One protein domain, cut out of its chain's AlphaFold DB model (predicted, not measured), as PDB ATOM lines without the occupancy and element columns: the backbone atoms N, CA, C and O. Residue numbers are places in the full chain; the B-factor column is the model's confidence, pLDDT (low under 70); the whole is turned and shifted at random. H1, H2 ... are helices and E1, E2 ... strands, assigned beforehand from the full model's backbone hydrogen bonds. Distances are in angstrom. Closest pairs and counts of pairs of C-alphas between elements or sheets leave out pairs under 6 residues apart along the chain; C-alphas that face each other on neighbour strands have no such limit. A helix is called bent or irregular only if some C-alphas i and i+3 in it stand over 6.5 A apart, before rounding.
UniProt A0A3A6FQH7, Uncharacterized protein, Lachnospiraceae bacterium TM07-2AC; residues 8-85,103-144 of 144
ATOM      1  N   THR A   8     105.618 243.954 317.745       83.25
ATOM      2  CA  THR A   8     104.621 243.314 318.600       83.25
ATOM      3  C   THR A   8     103.333 243.146 317.805       83.25
ATOM      4  O   THR A   8     102.788 244.111 317.278       83.25
ATOM      5  N   ILE A   9     102.848 241.912 317.705       86.50
ATOM      6  CA  ILE A   9     101.546 241.593 317.127       86.50
ATOM      7  C   ILE A   9     100.546 241.459 318.266       86.50
ATOM      8  O   ILE A   9     100.722 240.626 319.157       86.50
ATOM      9  N   THR A  10      99.471 242.226 318.186       86.81
ATOM     10  CA  THR A  10      98.403 242.266 319.175       86.81
ATOM     11  C   THR A  10      97.100 241.801 318.539       86.81
ATOM     12  O   THR A  10      96.584 242.397 317.595       86.81
ATOM     13  N   GLY A  11      96.583 240.691 319.053       87.88
ATOM     14  CA  GLY A  11      95.329 240.074 318.661       87.88
ATOM     15  C   GLY A  11      94.199 240.532 319.566       87.88
ATOM     16  O   GLY A  11      94.189 240.212 320.759       87.88
ATOM     17  N   TYR A  12      93.225 241.231 318.991       85.88
ATOM     18  CA  TYR A  12      92.031 241.654 319.712       85.88
ATOM     19  C   TYR A  12      90.863 240.711 319.452       85.88
ATOM     20  O   TYR A  12      90.575 240.324 318.317       85.88
ATOM     21  N   SER A  13      90.175 240.348 320.533       84.88
ATOM     22  CA  SER A  13      88.957 239.536 320.477       84.88
ATOM     23  C   SER A  13      87.710 240.348 320.110       84.88
ATOM     24  O   SER A  13      86.730 239.762 319.657       84.88
ATOM     25  N   SER A  14      87.740 241.671 320.301       82.50
ATOM     26  CA  SER A  14      86.651 242.593 319.958       82.50
ATOM     27  C   SER A  14      87.146 244.034 319.838       82.50
ATOM     28  O   SER A  14      88.166 244.387 320.436       82.50
ATOM     29  N   ASP A  15      86.382 244.890 319.158       79.38
ATOM     30  CA  ASP A  15      86.689 246.327 319.049       79.38
ATOM     31  C   ASP A  15      86.727 247.020 320.421       79.38
ATOM     32  O   ASP A  15      87.505 247.936 320.662       79.38
ATOM     33  N   SER A  16      85.923 246.546 321.380       79.50
ATOM     34  CA  SER A  16      85.916 247.087 322.751       79.50
ATOM     35  C   SER A  16      87.203 246.793 323.528       79.50
ATOM     36  O   SER A  16      87.480 247.463 324.525       79.50
ATOM     37  N   ALA A  17      87.982 245.792 323.101       79.62
ATOM     38  CA  ALA A  17      89.296 245.506 323.667       79.62
ATOM     39  C   ALA A  17      90.370 246.479 323.149       79.62
ATOM     40  O   ALA A  17      91.384 246.668 323.820       79.62
ATOM     41  N   MET A  18      90.123 247.144 322.013       81.06
ATOM     42  CA  MET A  18      91.012 248.129 321.392       81.06
ATOM     43  C   MET A  18      90.958 249.470 322.129       81.06
ATOM     44  O   MET A  18      90.555 250.491 321.575       81.06
ATOM     45  N   LYS A  19      91.345 249.479 323.407       77.62
ATOM     46  CA  LYS A  19      91.275 250.678 324.253       77.62
ATOM     47  C   LYS A  19      91.964 251.882 323.634       77.62
ATOM     48  O   LYS A  19      91.396 252.960 323.692       77.62
ATOM     49  N   ASP A  20      93.098 251.693 322.968       78.25
ATOM     50  CA  ASP A  20      93.810 252.790 322.312       78.25
ATOM     51  C   ASP A  20      92.942 253.496 321.258       78.25
ATOM     52  O   ASP A  20      92.962 254.721 321.158       78.25
ATOM     53  N   PHE A  21      92.123 252.742 320.524       82.88
ATOM     54  CA  PHE A  21      91.187 253.281 319.537       82.88
ATOM     55  C   PHE A  21      89.916 253.841 320.187       82.88
ATOM     56  O   PHE A  21      89.407 254.879 319.771       82.88
ATOM     57  N   VAL A  22      89.412 253.180 321.233       83.44
ATOM     58  CA  VAL A  22      88.211 253.608 321.971       83.44
ATOM     59  C   VAL A  22      88.453 254.904 322.752       83.44
ATOM     60  O   VAL A  22      87.598 255.788 322.760       83.44
ATOM     61  N   ASP A  23      89.618 255.029 323.385       80.44
ATOM     62  CA  ASP A  23      90.034 256.197 324.163       80.44
ATOM     63  C   ASP A  23      90.447 257.372 323.253       80.44
ATOM     64  O   ASP A  23      90.601 258.498 323.727       80.44
ATOM     65  N   GLY A  24      90.569 257.131 321.940       76.38
ATOM     66  CA  GLY A  24      90.934 258.129 320.934       76.38
ATOM     67  C   GLY A  24      92.435 258.410 320.841       76.38
ATOM     68  O   GLY A  24      92.824 259.349 320.154       76.38
ATOM     69  N   SER A  25      93.270 257.611 321.507       81.19
ATOM     70  CA  SER A  25      94.734 257.687 321.414       81.19
ATOM     71  C   SER A  25      95.244 257.234 320.043       81.19
ATOM     72  O   SER A  25      96.264 257.722 319.571       81.19
ATOM     73  N   SER A  26      94.550 256.291 319.404       84.50
ATOM     74  CA  SER A  26      94.832 255.793 318.056       84.50
ATOM     75  C   SER A  26      93.614 255.951 317.156       84.50
ATOM     76  O   SER A  26      92.477 255.753 317.578       84.50
ATOM     77  N   SER A  27      93.844 256.302 315.895       86.81
ATOM     78  CA  SER A  27      92.779 256.460 314.907       86.81
ATOM     79  C   SER A  27      93.200 255.895 313.557       86.81
ATOM     80  O   SER A  27      94.343 256.052 313.140       86.81
ATOM     81  N   ILE A  28      92.283 255.208 312.873       89.62
ATOM     82  CA  ILE A  28      92.509 254.734 311.503       89.62
ATOM     83  C   ILE A  28      92.549 255.959 310.582       89.62
ATOM     84  O   ILE A  28      91.561 256.689 310.487       89.62
ATOM     85  N   THR A  29      93.672 256.172 309.905       89.25
ATOM     86  CA  THR A  29      93.847 257.262 308.936       89.25
ATOM     87  C   THR A  29      93.583 256.801 307.510       89.25
ATOM     88  O   THR A  29      93.014 257.558 306.722       89.25
ATOM     89  N   GLU A  30      93.912 255.546 307.189       91.19
ATOM     90  CA  GLU A  30      93.631 254.933 305.890       91.19
ATOM     91  C   GLU A  30      93.048 253.525 306.034       91.19
ATOM     92  O   GLU A  30      93.418 252.769 306.928       91.19
ATOM     93  N   GLY A  31      92.167 253.143 305.105       90.50
ATOM     94  CA  GLY A  31      91.562 251.811 305.073       90.50
ATOM     95  C   GLY A  31      90.494 251.605 306.146       90.50
ATOM     96  O   GLY A  31      89.711 252.511 306.438       90.50
ATOM     97  N   GLU A  32      90.433 250.393 306.690       89.19
ATOM     98  CA  GLU A  32      89.439 249.981 307.680       89.19
ATOM     99  C   GLU A  32      90.031 249.052 308.750       89.19
ATOM    100  O   GLU A  32      91.067 248.413 308.552       89.19
ATOM    101  N   MET A  33      89.374 248.997 309.912       86.62
ATOM    102  CA  MET A  33      89.719 248.028 310.953       86.62
ATOM    103  C   MET A  33      89.380 246.613 310.465       86.62
ATOM    104  O   MET A  33      88.399 246.418 309.744       86.62
ATOM    105  N   PHE A  34      90.163 245.613 310.873       85.62
ATOM    106  CA  PHE A  34      89.801 244.215 310.631       85.62
ATOM    107  C   PHE A  34      88.504 243.861 311.369       85.62
ATOM    108  O   PHE A  34      88.220 244.383 312.444       85.62
ATOM    109  N   ALA A  35      87.726 242.937 310.809       81.62
ATOM    110  CA  ALA A  35      86.489 242.494 311.436       81.62
ATOM    111  C   ALA A  35      86.774 241.599 312.656       81.62
ATOM    112  O   ALA A  35      87.536 240.628 312.567       81.62
ATOM    113  N   GLU A  36      86.134 241.890 313.791       78.31
ATOM    114  CA  GLU A  36      86.260 241.074 315.002       78.31
ATOM    115  C   GLU A  36      85.824 239.616 314.767       78.31
ATOM    116  O   GLU A  36      84.899 239.326 314.006       78.31
ATOM    117  N   GLY A  37      86.518 238.668 315.403       72.75
ATOM    118  CA  GLY A  37      86.187 237.242 315.319       72.75
ATOM    119  C   GLY A  37      86.355 236.609 313.930       72.75
ATOM    120  O   GLY A  37      85.998 235.445 313.749       72.75
ATOM    121  N   THR A  38      86.899 237.336 312.950       76.75
ATOM    122  CA  THR A  38      87.216 236.785 311.627       76.75
ATOM    123  C   THR A  38      88.619 236.201 311.604       76.75
ATOM    124  O   THR A  38      89.529 236.704 312.261       76.75
ATOM    125  N   ALA A  39      88.797 235.128 310.839       78.44
ATOM    126  CA  ALA A  39      90.109 234.572 310.513       78.44
ATOM    127  C   ALA A  39      90.600 235.104 309.158       78.44
ATOM    128  O   ALA A  39      91.268 234.386 308.416       78.44
ATOM    129  N   ASP A  40      90.219 236.333 308.807       84.88
ATOM    130  CA  ASP A  40      90.711 236.984 307.600       84.88
ATOM    131  C   ASP A  40      92.153 237.408 307.850       84.88
ATOM    132  O   ASP A  40      92.436 238.022 308.877       84.88
ATOM    133  N   ASN A  41      93.072 237.062 306.940       86.50
ATOM    134  CA  ASN A  41      94.506 237.371 307.035       86.50
ATOM    135  C   ASN A  41      94.767 238.870 306.833       86.50
ATOM    136  O   ASN A  41      95.542 239.266 305.965       86.50
ATOM    137  N   THR A  42      94.088 239.706 307.604       91.44
ATOM    138  CA  THR A  42      94.132 241.154 307.557       91.44
ATOM    139  C   THR A  42      94.764 241.700 308.823       91.44
ATOM    140  O   THR A  42      94.499 241.210 309.922       91.44
ATOM    141  N   CYS A  43      95.575 242.737 308.670       91.44
ATOM    142  CA  CYS A  43      96.213 243.443 309.766       91.44
ATOM    143  C   CYS A  43      96.050 244.951 309.622       91.44
ATOM    144  O   CYS A  43      95.846 245.480 308.527       91.44
ATOM    145  N   VAL A  44      96.190 245.636 310.747       91.62
ATOM    146  CA  VAL A  44      96.246 247.088 310.835       91.62
ATOM    147  C   VAL A  44      97.623 247.475 311.367       91.62
ATOM    148  O   VAL A  44      98.067 246.940 312.383       91.62
ATOM    149  N   ILE A  45      98.318 248.361 310.654       91.31
ATOM    150  CA  ILE A  45      99.700 248.770 310.959       91.31
ATOM    151  C   ILE A  45      99.793 250.271 311.226       91.31
ATOM    152  O   ILE A  45      98.928 251.027 310.791       91.31
ATOM    153  N   SER A  46     100.839 250.712 311.923       88.81
ATOM    154  CA  SER A  46     101.052 252.141 312.161       88.81
ATOM    155  C   SER A  46     101.445 252.867 310.867       88.81
ATOM    156  O   SER A  46     102.081 252.291 309.978       88.81
ATOM    157  N   SER A  47     101.106 254.150 310.766       88.88
ATOM    158  CA  SER A  47     101.508 255.018 309.653       88.88
ATOM    159  C   SER A  47     103.027 255.126 309.518       88.88
ATOM    160  O   SER A  47     103.546 255.205 308.403       88.88
ATOM    161  N   GLU A  48     103.754 255.064 310.632       85.88
ATOM    162  CA  GLU A  48     105.215 255.040 310.647       85.88
ATOM    163  C   GLU A  48     105.770 253.727 310.095       85.88
ATOM    164  O   GLU A  48     106.669 253.768 309.261       85.88
ATOM    165  N   LEU A  49     105.211 252.572 310.477       84.62
ATOM    166  CA  LEU A  49     105.609 251.268 309.937       84.62
ATOM    167  C   LEU A  49     105.320 251.189 308.439       84.62
ATOM    168  O   LEU A  49     106.162 250.712 307.677       84.62
ATOM    169  N   ALA A  50     104.151 251.685 308.031       88.50
ATOM    170  CA  ALA A  50     103.752 251.773 306.637       88.50
ATOM    171  C   ALA A  50     104.742 252.632 305.839       88.50
ATOM    172  O   ALA A  50     105.317 252.169 304.861       88.50
ATOM    173  N   SER A  51     105.031 253.842 306.322       87.88
ATOM    174  CA  SER A  51     105.961 254.770 305.669       87.88
ATOM    175  C   SER A  51     107.403 254.259 305.658       87.88
ATOM    176  O   SER A  51     108.126 254.483 304.694       87.88
ATOM    177  N   TYR A  52     107.841 253.582 306.723       86.25
ATOM    178  CA  TYR A  52     109.198 253.048 306.834       86.25
ATOM    179  C   TYR A  52     109.459 251.916 305.838       86.25
ATOM    180  O   TYR A  52     110.577 251.772 305.347       86.25
ATOM    181  N   ASN A  53     108.429 251.121 305.547       84.81
ATOM    182  CA  ASN A  53     108.513 249.950 304.678       84.81
ATOM    183  C   ASN A  53     107.848 250.156 303.307       84.81
ATOM    184  O   ASN A  53     107.695 249.187 302.569       84.81
ATOM    185  N   ASP A  54     107.455 251.393 302.976       89.88
ATOM    186  CA  ASP A  54     106.731 251.759 301.750       89.88
ATOM    187  C   ASP A  54     105.466 250.903 301.502       89.88
ATOM    188  O   ASP A  54     105.178 250.496 300.377       89.88
ATOM    189  N   LEU A  55     104.708 250.620 302.564       90.31
ATOM    190  CA  LEU A  55     103.489 249.809 302.531       90.31
ATOM    191  C   LEU A  55     102.229 250.682 302.507       90.31
ATOM    192  O   LEU A  55     102.164 251.712 303.178       90.31
ATOM    193  N   ALA A  56     101.192 250.223 301.809       92.00
ATOM    194  CA  ALA A  56      99.881 250.859 301.751       92.00
ATOM    195  C   ALA A  56      98.735 249.882 302.070       92.00
ATOM    196  O   ALA A  56      98.907 248.663 302.132       92.00
ATOM    197  N   VAL A  57      97.524 250.414 302.249       93.19
ATOM    198  CA  VAL A  57      96.314 249.585 302.361       93.19
ATOM    199  C   VAL A  57      96.143 248.736 301.097       93.19
ATOM    200  O   VAL A  57      96.132 249.252 299.979       93.19
ATOM    201  N   GLY A  58      95.976 247.429 301.287       90.75
ATOM    202  CA  GLY A  58      95.929 246.424 300.229       90.75
ATOM    203  C   GLY A  58      97.264 245.725 299.957       90.75
ATOM    204  O   GLY A  58      97.255 244.686 299.295       90.75
ATOM    205  N   ASP A  59      98.380 246.231 300.488       93.44
ATOM    206  CA  ASP A  59      99.667 245.538 300.412       93.44
ATOM    207  C   ASP A  59      99.755 244.403 301.432       93.44
ATOM    208  O   ASP A  59      98.937 244.275 302.344       93.44
ATOM    209  N   THR A  60     100.759 243.543 301.276       91.38
ATOM    210  CA  THR A  60     100.973 242.392 302.153       91.38
ATOM    211  C   THR A  60     102.288 242.498 302.901       91.38
ATOM    212  O   THR A  60     103.327 242.713 302.284       91.38
ATOM    213  N   ILE A  61     102.254 242.242 304.204       89.88
ATOM    214  CA  ILE A  61     103.438 242.110 305.052       89.88
ATOM    215  C   ILE A  61     103.721 240.642 305.331       89.88
ATOM    216  O   ILE A  61     102.796 239.841 305.485       89.88
ATOM    217  N   THR A  62     104.998 240.284 305.428       89.38
ATOM    218  CA  THR A  62     105.404 238.950 305.870       89.38
ATOM    219  C   THR A  62     105.972 239.040 307.277       89.38
ATOM    220  O   THR A  62     106.867 239.826 307.544       89.38
ATOM    221  N   LEU A  63     105.469 238.237 308.202       85.88
ATOM    222  CA  LEU A  63     105.914 238.178 309.587       85.88
ATOM    223  C   LEU A  63     106.695 236.888 309.789       85.88
ATOM    224  O   LEU A  63     106.151 235.816 309.562       85.88
ATOM    225  N   SER A  64     107.951 236.968 310.211       85.31
ATOM    226  CA  SER A  64     108.747 235.806 310.613       85.31
ATOM    227  C   SER A  64     108.782 235.651 312.129       85.31
ATOM    228  O   SER A  64     108.937 236.636 312.858       85.31
ATOM    229  N   ASN A  65     108.673 234.413 312.609       80.94
ATOM    230  CA  ASN A  65     108.763 234.117 314.034       80.94
ATOM    231  C   ASN A  65     110.213 234.327 314.519       80.94
ATOM    232  O   ASN A  65     111.132 233.708 313.987       80.94
ATOM    233  N   PRO A  66     110.470 235.150 315.549       77.31
ATOM    234  CA  PRO A  66     111.824 235.408 316.025       77.31
ATOM    235  C   PRO A  66     112.492 234.181 316.639       77.31
ATOM    236  O   PRO A  66     113.715 234.108 316.728       77.31
ATOM    237  N   ASN A  67     111.690 233.202 317.048       77.56
ATOM    238  CA  ASN A  67     112.165 231.927 317.559       77.56
ATOM    239  C   ASN A  67     112.313 230.869 316.453       77.56
ATOM    240  O   ASN A  67     112.942 229.846 316.703       77.56
ATOM    241  N   GLN A  68     111.764 231.114 315.255       77.81
ATOM    242  CA  GLN A  68     111.868 230.256 314.070       77.81
ATOM    243  C   GLN A  68     111.839 231.088 312.784       77.81
ATOM    244  O   GLN A  68     110.781 231.342 312.214       77.81
ATOM    245  N   GLU A  69     113.010 231.496 312.294       73.06
ATOM    246  CA  GLU A  69     113.107 232.366 311.112       73.06
ATOM    247  C   GLU A  69     112.587 231.724 309.812       73.06
ATOM    248  O   GLU A  69     112.248 232.443 308.870       73.06
ATOM    249  N   ASP A  70     112.526 230.389 309.756       79.75
ATOM    250  CA  ASP A  70     111.970 229.633 308.625       79.75
ATOM    251  C   ASP A  70     110.433 229.720 308.559       79.75
ATOM    252  O   ASP A  70     109.828 229.470 307.514       79.75
ATOM    253  N   GLU A  71     109.790 230.077 309.671       81.75
ATOM    254  CA  GLU A  71     108.345 230.193 309.786       81.75
ATOM    255  C   GLU A  71     107.909 231.626 309.472       81.75
ATOM    256  O   GLU A  71     108.285 232.576 310.165       81.75
ATOM    257  N   THR A  72     107.123 231.779 308.404       85.50
ATOM    258  CA  THR A  72     106.674 233.078 307.893       85.50
ATOM    259  C   THR A  72     105.166 233.107 307.661       85.50
ATOM    260  O   THR A  72     104.575 232.130 307.208       85.50
ATOM    261  N   TYR A  73     104.552 234.255 307.938       86.00
ATOM    262  CA  TYR A  73     103.115 234.486 307.847       86.00
ATOM    263  C   TYR A  73     102.823 235.721 307.020       86.00
ATOM    264  O   TYR A  73     103.328 236.796 307.318       86.00
ATOM    265  N   THR A  74     101.972 235.594 306.013       89.44
ATOM    266  CA  THR A  74     101.578 236.736 305.187       89.44
ATOM    267  C   THR A  74     100.240 237.290 305.657       89.44
ATOM    268  O   THR A  74      99.249 236.555 305.723       89.44
ATOM    269  N   LEU A  75     100.215 238.591 305.945       90.12
ATOM    270  CA  LEU A  75      99.015 239.351 306.281       90.12
ATOM    271  C   LEU A  75      98.830 240.490 305.283       90.12
ATOM    272  O   LEU A  75      99.799 241.053 304.790       90.12
ATOM    273  N   THR A  76      97.582 240.823 304.989       92.75
ATOM    274  CA  THR A  76      97.192 241.924 304.105       92.75
ATOM    275  C   THR A  76      96.839 243.138 304.947       92.75
ATOM    276  O   THR A  76      96.087 243.031 305.911       92.75
ATOM    277  N   ILE A  77      97.346 244.305 304.592       93.25
ATOM    278  CA  ILE A  77      97.063 245.543 305.305       93.25
ATOM    279  C   ILE A  77      95.640 245.976 304.960       93.25
ATOM    280  O   ILE A  77      95.363 246.390 303.836       93.25
ATOM    281  N   ALA A  78      94.735 245.868 305.927       92.75
ATOM    282  CA  ALA A  78      93.367 246.368 305.810       92.75
ATOM    283  C   ALA A  78      93.269 247.849 306.184       92.75
ATOM    284  O   ALA A  78      92.455 248.578 305.616       92.75
ATOM    285  N   GLY A  79      94.129 248.305 307.096       92.06
ATOM    286  CA  GLY A  79      94.121 249.681 307.563       92.06
ATOM    287  C   GLY A  79      95.476 250.148 308.065       92.06
ATOM    288  O   GLY A  79      96.330 249.358 308.473       92.06
ATOM    289  N   ILE A  80      95.651 251.461 308.035       92.12
ATOM    290  CA  ILE A  80      96.787 252.161 308.609       92.12
ATOM    291  C   ILE A  80      96.236 253.075 309.694       92.12
ATOM    292  O   ILE A  80      95.315 253.858 309.451       92.12
ATOM    293  N   TYR A  81      96.772 252.945 310.902       90.25
ATOM    294  CA  TYR A  81      96.413 253.802 312.022       90.25
ATOM    295  C   TYR A  81      97.529 254.789 312.331       90.25
ATOM    296  O   TYR A  81      98.712 254.511 312.153       90.25
ATOM    297  N   GLU A  82      97.142 255.946 312.836       86.12
ATOM    298  CA  GLU A  82      98.041 256.919 313.427       86.12
ATOM    299  C   GLU A  82      97.721 257.010 314.915       86.12
ATOM    300  O   GLU A  82      96.557 257.063 315.325       86.12
ATOM    301  N   THR A  83      98.768 256.974 315.728       75.12
ATOM    302  CA  THR A  83      98.666 257.179 317.166       75.12
ATOM    303  C   THR A  83      99.083 258.605 317.485       75.12
ATOM    304  O   THR A  83     100.115 259.079 317.015       75.12
ATOM    305  N   GLU A  84      98.291 259.289 318.306       64.44
ATOM    306  CA  GLU A  84      98.646 260.596 318.866       64.44
ATOM    307  C   GLU A  84      99.700 260.480 319.977       64.44
ATOM    308  O   GLU A  84     100.018 261.477 320.627       64.44
ATOM    309  N   SER A  85     100.292 259.295 320.184       51.44
ATOM    310  CA  SER A  85     101.603 259.175 320.817       51.44
ATOM    311  C   SER A  85     102.630 259.898 319.950       51.44
ATOM    312  O   SER A  85     103.400 259.298 319.205       51.44
ATOM    313  N   SER A 103     104.871 252.418 320.197       64.00
ATOM    314  CA  SER A 103     103.536 252.345 319.597       64.00
ATOM    315  C   SER A 103     103.582 252.255 318.069       64.00
ATOM    316  O   SER A 103     102.632 251.780 317.450       64.00
ATOM    317  N   SER A 104     104.708 252.653 317.481       69.00
ATOM    318  CA  SER A 104     105.018 252.590 316.055       69.00
ATOM    319  C   SER A 104     105.320 251.171 315.564       69.00
ATOM    320  O   SER A 104     105.083 250.875 314.396       69.00
ATOM    321  N   ASN A 105     105.776 250.269 316.440       77.06
ATOM    322  CA  ASN A 105     106.135 248.885 316.097       77.06
ATOM    323  C   ASN A 105     105.040 247.875 316.483       77.06
ATOM    324  O   ASN A 105     105.321 246.689 316.683       77.06
ATOM    325  N   GLN A 106     103.792 248.338 316.605       83.75
ATOM    326  CA  GLN A 106     102.640 247.493 316.898       83.75
ATOM    327  C   GLN A 106     101.849 247.153 315.630       83.75
ATOM    328  O   GLN A 106     101.645 247.983 314.744       83.75
ATOM    329  N   ILE A 107     101.414 245.897 315.550       88.81
ATOM    330  CA  ILE A 107     100.594 245.358 314.467       88.81
ATOM    331  C   ILE A 107      99.344 244.769 315.094       88.81
ATOM    332  O   ILE A 107      99.424 243.849 315.906       88.81
ATOM    333  N   TYR A 108      98.185 245.262 314.688       89.44
ATOM    334  CA  TYR A 108      96.910 244.803 315.212       89.44
ATOM    335  C   TYR A 108      96.264 243.796 314.266       89.44
ATOM    336  O   TYR A 108      96.206 244.007 313.053       89.44
ATOM    337  N   VAL A 109      95.765 242.695 314.823       90.31
ATOM    338  CA  VAL A 109      95.082 241.625 314.086       90.31
ATOM    339  C   VAL A 109      93.882 241.105 314.870       90.31
ATOM    340  O   VAL A 109      93.741 241.339 316.072       90.31
ATOM    341  N   SER A 110      93.028 240.339 314.197       89.94
ATOM    342  CA  SER A 110      91.985 239.570 314.874       89.94
ATOM    343  C   SER A 110      92.606 238.466 315.730       89.94
ATOM    344  O   SER A 110      93.571 237.809 315.323       89.94
ATOM    345  N   TYR A 111      92.017 238.213 316.899       87.44
ATOM    346  CA  TYR A 111      92.416 237.118 317.781       87.44
ATOM    347  C   TYR A 111      92.503 235.768 317.051       87.44
ATOM    348  O   TYR A 111      93.447 235.022 317.283       87.44
ATOM    349  N   GLN A 112      91.593 235.481 316.114       86.56
ATOM    350  CA  GLN A 112      91.609 234.226 315.345       86.56
ATOM    351  C   GLN A 112      92.864 234.071 314.469       86.56
ATOM    352  O   GLN A 112      93.379 232.964 314.300       86.56
ATOM    353  N   ILE A 113      93.366 235.171 313.897       85.88
ATOM    354  CA  ILE A 113      94.610 235.158 313.118       85.88
ATOM    355  C   ILE A 113      95.796 234.933 314.027       85.88
ATOM    356  O   ILE A 113      96.656 234.111 313.717       85.88
ATOM    357  N   LEU A 114      95.820 235.634 315.159       85.81
ATOM    358  CA  LEU A 114      96.866 235.429 316.135       85.81
ATOM    359  C   LEU A 114      96.866 233.977 316.615       85.81
ATOM    360  O   LEU A 114      97.900 233.336 316.543       85.81
ATOM    361  N   GLU A 115      95.722 233.415 316.996       84.12
ATOM    362  CA  GLU A 115      95.591 231.999 317.355       84.12
ATOM    363  C   GLU A 115      96.138 231.082 316.250       84.12
ATOM    364  O   GLU A 115      96.917 230.184 316.535       84.12
ATOM    365  N   THR A 116      95.842 231.366 314.979       83.38
ATOM    366  CA  THR A 116      96.365 230.598 313.835       83.38
ATOM    367  C   THR A 116      97.893 230.671 313.714       83.38
ATOM    368  O   THR A 116      98.536 229.665 313.405       83.38
ATOM    369  N   ILE A 117      98.481 231.846 313.951       81.62
ATOM    370  CA  ILE A 117      99.937 232.049 314.011       81.62
ATOM    371  C   ILE A 117     100.514 231.275 315.200       81.62
ATOM    372  O   ILE A 117     101.516 230.585 315.074       81.62
ATOM    373  N   LEU A 118      99.860 231.338 316.356       79.19
ATOM    374  CA  LEU A 118     100.323 230.693 317.576       79.19
ATOM    375  C   LEU A 118     100.237 229.177 317.513       79.19
ATOM    376  O   LEU A 118     101.168 228.528 317.960       79.19
ATOM    377  N   THR A 119      99.177 228.612 316.942       78.81
ATOM    378  CA  THR A 119      99.038 227.165 316.752       78.81
ATOM    379  C   THR A 119     100.088 226.619 315.790       78.81
ATOM    380  O   THR A 119     100.570 225.505 315.970       78.81
ATOM    381  N   GLN A 120     100.482 227.391 314.777       73.62
ATOM    382  CA  GLN A 120     101.598 227.015 313.907       73.62
ATOM    383  C   GLN A 120     102.939 227.144 314.650       73.62
ATOM    384  O   GLN A 120     103.740 226.209 314.657       73.62
ATOM    385  N   SER A 121     103.101 228.224 315.413       68.69
ATOM    386  CA  SER A 121     104.290 228.513 316.209       68.69
ATOM    387  C   SER A 121     104.277 227.918 317.627       68.69
ATOM    388  O   SER A 121     105.059 228.376 318.458       68.69
ATOM    389  N   GLU A 122     103.437 226.928 317.949       60.44
ATOM    390  CA  GLU A 122     103.056 226.541 319.330       60.44
ATOM    391  C   GLU A 122     104.245 226.136 320.221       60.44
ATOM    392  O   GLU A 122     104.202 226.253 321.446       60.44
ATOM    393  N   GLU A 123     105.343 225.698 319.606       58.25
ATOM    394  CA  GLU A 123     106.580 225.320 320.295       58.25
ATOM    395  C   GLU A 123     107.545 226.507 320.515       58.25
ATOM    396  O   GLU A 123     108.448 226.431 321.348       58.25
ATOM    397  N   ASN A 124     107.359 227.618 319.795       62.91
ATOM    398  CA  ASN A 124     108.363 228.674 319.637       62.91
ATOM    399  C   ASN A 124     107.837 230.105 319.864       62.91
ATOM    400  O   ASN A 124     108.625 230.984 320.201       62.91
ATOM    401  N   ALA A 125     106.543 230.383 319.708       62.50
ATOM    402  CA  ALA A 125     105.994 231.718 319.940       62.50
ATOM    403  C   ALA A 125     105.894 232.031 321.438       62.50
ATOM    404  O   ALA A 125     105.340 231.269 322.228       62.50
ATOM    405  N   THR A 126     106.402 233.199 321.836       66.75
ATOM    406  CA  THR A 126     106.165 233.732 323.183       66.75
ATOM    407  C   THR A 126     104.881 234.545 323.155       66.75
ATOM    408  O   THR A 126     104.787 235.521 322.407       66.75
ATOM    409  N   THR A 127     103.895 234.146 323.954       70.12
ATOM    410  CA  THR A 127     102.600 234.824 324.038       70.12
ATOM    411  C   THR A 127     102.362 235.387 325.418       70.12
ATOM    412  O   THR A 127     102.702 234.778 326.433       70.12
ATOM    413  N   THR A 128     101.733 236.554 325.452       71.88
ATOM    414  CA  THR A 128     101.175 237.122 326.672       71.88
ATOM    415  C   THR A 128      99.690 237.312 326.434       71.88
ATOM    416  O   THR A 128      99.295 238.038 325.534       71.88
ATOM    417  N   THR A 129      98.853 236.616 327.201       73.38
ATOM    418  CA  THR A 129      97.402 236.827 327.158       73.38
ATOM    419  C   THR A 129      96.985 237.611 328.385       73.38
ATOM    420  O   THR A 129      97.203 237.155 329.510       73.38
ATOM    421  N   ASP A 130      96.362 238.765 328.174       72.12
ATOM    422  CA  ASP A 130      95.696 239.512 329.226       72.12
ATOM    423  C   ASP A 130      94.237 239.048 329.331       72.12
ATOM    424  O   ASP A 130      93.352 239.413 328.556       72.12
ATOM    425  N   SER A 131      93.974 238.223 330.343       67.44
ATOM    426  CA  SER A 131      92.637 237.712 330.662       67.44
ATOM    427  C   SER A 131      91.644 238.786 331.140       67.44
ATOM    428  O   SER A 131      90.467 238.485 331.323       67.44
ATOM    429  N   THR A 132      92.101 240.017 331.383       66.19
ATOM    430  CA  THR A 132      91.280 241.149 331.837       66.19
ATOM    431  C   THR A 132      90.709 241.930 330.662       66.19
ATOM    432  O   THR A 132      89.565 242.379 330.727       66.19
ATOM    433  N   THR A 133      91.498 242.110 329.603       67.25
ATOM    434  CA  THR A 133      91.108 242.860 328.400       67.25
ATOM    435  C   THR A 133      90.703 241.955 327.241       67.25
ATOM    436  O   THR A 133      90.041 242.426 326.321       67.25
ATOM    437  N   GLY A 134      91.030 240.658 327.291       69.31
ATOM    438  CA  GLY A 134      90.806 239.744 326.168       69.31
ATOM    439  C   GLY A 134      91.765 240.008 325.006       69.31
ATOM    440  O   GLY A 134      91.429 239.719 323.856       69.31
ATOM    441  N   GLU A 135      92.918 240.598 325.315       77.25
ATOM    442  CA  GLU A 135      94.003 240.899 324.394       77.25
ATOM    443  C   GLU A 135      95.073 239.814 324.505       77.25
ATOM    444  O   GLU A 135      95.475 239.423 325.604       77.25
ATOM    445  N   THR A 136      95.563 239.341 323.366       81.75
ATOM    446  CA  THR A 136      96.722 238.453 323.323       81.75
ATOM    447  C   THR A 136      97.798 239.100 322.475       81.75
ATOM    448  O   THR A 136      97.519 239.576 321.384       81.75
ATOM    449  N   THR A 137      99.037 239.098 322.952       81.75
ATOM    450  CA  THR A 137     100.179 239.662 322.237       81.75
ATOM    451  C   THR A 137     101.261 238.619 322.008       81.75
ATOM    452  O   THR A 137     101.451 237.688 322.799       81.75
ATOM    453  N   THR A 138     101.982 238.766 320.904       81.75
ATOM    454  CA  THR A 138     103.192 238.006 320.584       81.75
ATOM    455  C   THR A 138     104.197 238.902 319.865       81.75
ATOM    456  O   THR A 138     103.851 239.993 319.429       81.75
ATOM    457  N   THR A 139     105.451 238.474 319.736       80.50
ATOM    458  CA  THR A 139     106.484 239.251 319.033       80.50
ATOM    459  C   THR A 139     106.867 238.594 317.719       80.50
ATOM    460  O   THR A 139     107.032 237.375 317.679       80.50
ATOM    461  N   ALA A 140     107.078 239.397 316.680       78.19
ATOM    462  CA  ALA A 140     107.468 238.956 315.348       78.19
ATOM    463  C   ALA A 140     108.535 239.865 314.722       78.19
ATOM    464  O   ALA A 140     108.744 241.000 315.145       78.19
ATOM    465  N   PHE A 141     109.201 239.365 313.688       76.94
ATOM    466  CA  PHE A 141     110.001 240.177 312.775       76.94
ATOM    467  C   PHE A 141     109.183 240.464 311.518       76.94
ATOM    468  O   PHE A 141     108.638 239.533 310.932       76.94
ATOM    469  N   VAL A 142     109.118 241.717 311.074       73.69
ATOM    470  CA  VAL A 142     108.503 242.058 309.784       73.69
ATOM    471  C   VAL A 142     109.555 241.918 308.685       73.69
ATOM    472  O   VAL A 142     110.671 242.420 308.799       73.69
ATOM    473  N   ARG A 143     109.189 241.205 307.623       74.69
ATOM    474  CA  ARG A 143     109.894 241.090 306.351       74.69
ATOM    475  C   ARG A 143     108.987 241.695 305.278       74.69
ATOM    476  O   ARG A 143     107.927 241.152 304.964       74.69
ATOM    477  N   CYS A 144     109.396 242.847 304.779       59.03
ATOM    478  CA  CYS A 144     108.719 243.680 303.788       59.03
ATOM    479  C   CYS A 144     109.538 243.687 302.497       59.03
ATOM    480  O   CYS A 144     110.787 243.602 302.585       59.03
TER     481      CYS A 144
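Overview. This is residues 8 to 85 and 103 to 144 of the 144 residues of an uncharacterized protein of Lachnospiraceae bacterium TM07-2AC (UniProt A0A3A6FQH7). A closed barrel of six strands, E1, E6, E3, E5, E4 and E8, makes the core, with helix H3 packed on its outside next to E1 and the short helix H2 packed on its outside next to E5. The long bent strands E5 and E8 each pair with a strand that is not in the ring, E2 beside E5 and E7 beside E8, and the short helix H1 lies near the start of E2. The printed part has 120 residues with three named helices and eight named strands, in the order E1 H1 E2 E3 H2 E4 E5 E6 H3 E7 E8; the pairing is mixed and the class is mixed, helices and strands. The whole is compact, with a radius of gyration of the C-alphas of 13.2 A, and rounded, spanning 36 by 35 by 24 A.

Along the chain. The ring holds E1, residues 8 to 12, from C-alpha 8 at (104.621, 243.314, 318.600); E6, residues 106 to 110; E3, residues 42 to 46; E5, residues 68 to 83, 30.1 A long; E4, residues 60 to 65, 16.4 A; and E8, residues 135 to 143, 24.0 A, ending with C-alpha 143 at (109.894, 241.090, 306.351). E2 is residues 26 to 31, 14.0 A, and E7 is residues 127 to 130. H3 is residues 111 to 120, 14.2 A, H2 residues 47 to 52 and H1 residues 19 to 22.

Arrangement. E1 and E6 are parallel, with N 10 and O 107 2.8 A apart, within hydrogen-bond range, as are the other N and O pairs named here. E6 and E3 are antiparallel, N 44 to O 108 2.8 A; E3 and E5 are parallel, N 43 to O 76 2.8 A. E5 bends by 100 degrees at residue 71, and its pairing is staggered: with E4, an antiparallel hairpin, N 63 to O 73 2.7 A, and farther on with E2, antiparallel, N 82 to O 27 2.8 A. E8 bends by 55 degrees at residue 139; it is antiparallel to E4, N 143 to O 62 2.7 A, to E1, N 11 to O 136 2.7 A, and to E7, its hairpin partner, N 137 to O 128 2.8 A. H3 lies outside the barrel at a height over the sheet of 7.2 A, only just over E1, on which 3 of its C-alphas fall, and along the strands, at 8 degrees to E1 on the local plane; the closest C-alphas of the two are Gly 11 and Tyr 111, 4.2 A. H2, also outside, stands up from the sheet at 45 degrees; its closest C-alphas to E5 are Ser 47 and Glu 82, 5.5 A. H1 is over none of the strands; its closest C-alphas to E2 are Asp 20 and Ser 26, 5.3 A. Every O i to N i+4 pair is within hydrogen-bond range in H2 and H3, while H1 is too short for one.

Size, cuts and confidence. The C-alphas farthest apart, Asp 23 and Asp 70, are 37.8 A apart. Residues 86 to 102 are not printed, and C-alphas 85 and 103 are 7.2 A apart across this cut, in the link from E5 to E6. Of the links that are printed whole, none is long. The mean pLDDT of the printed part is 81.6; residues 84 to 85, 103 to 104, 121 to 126, 131 to 134 and 144 are under 70.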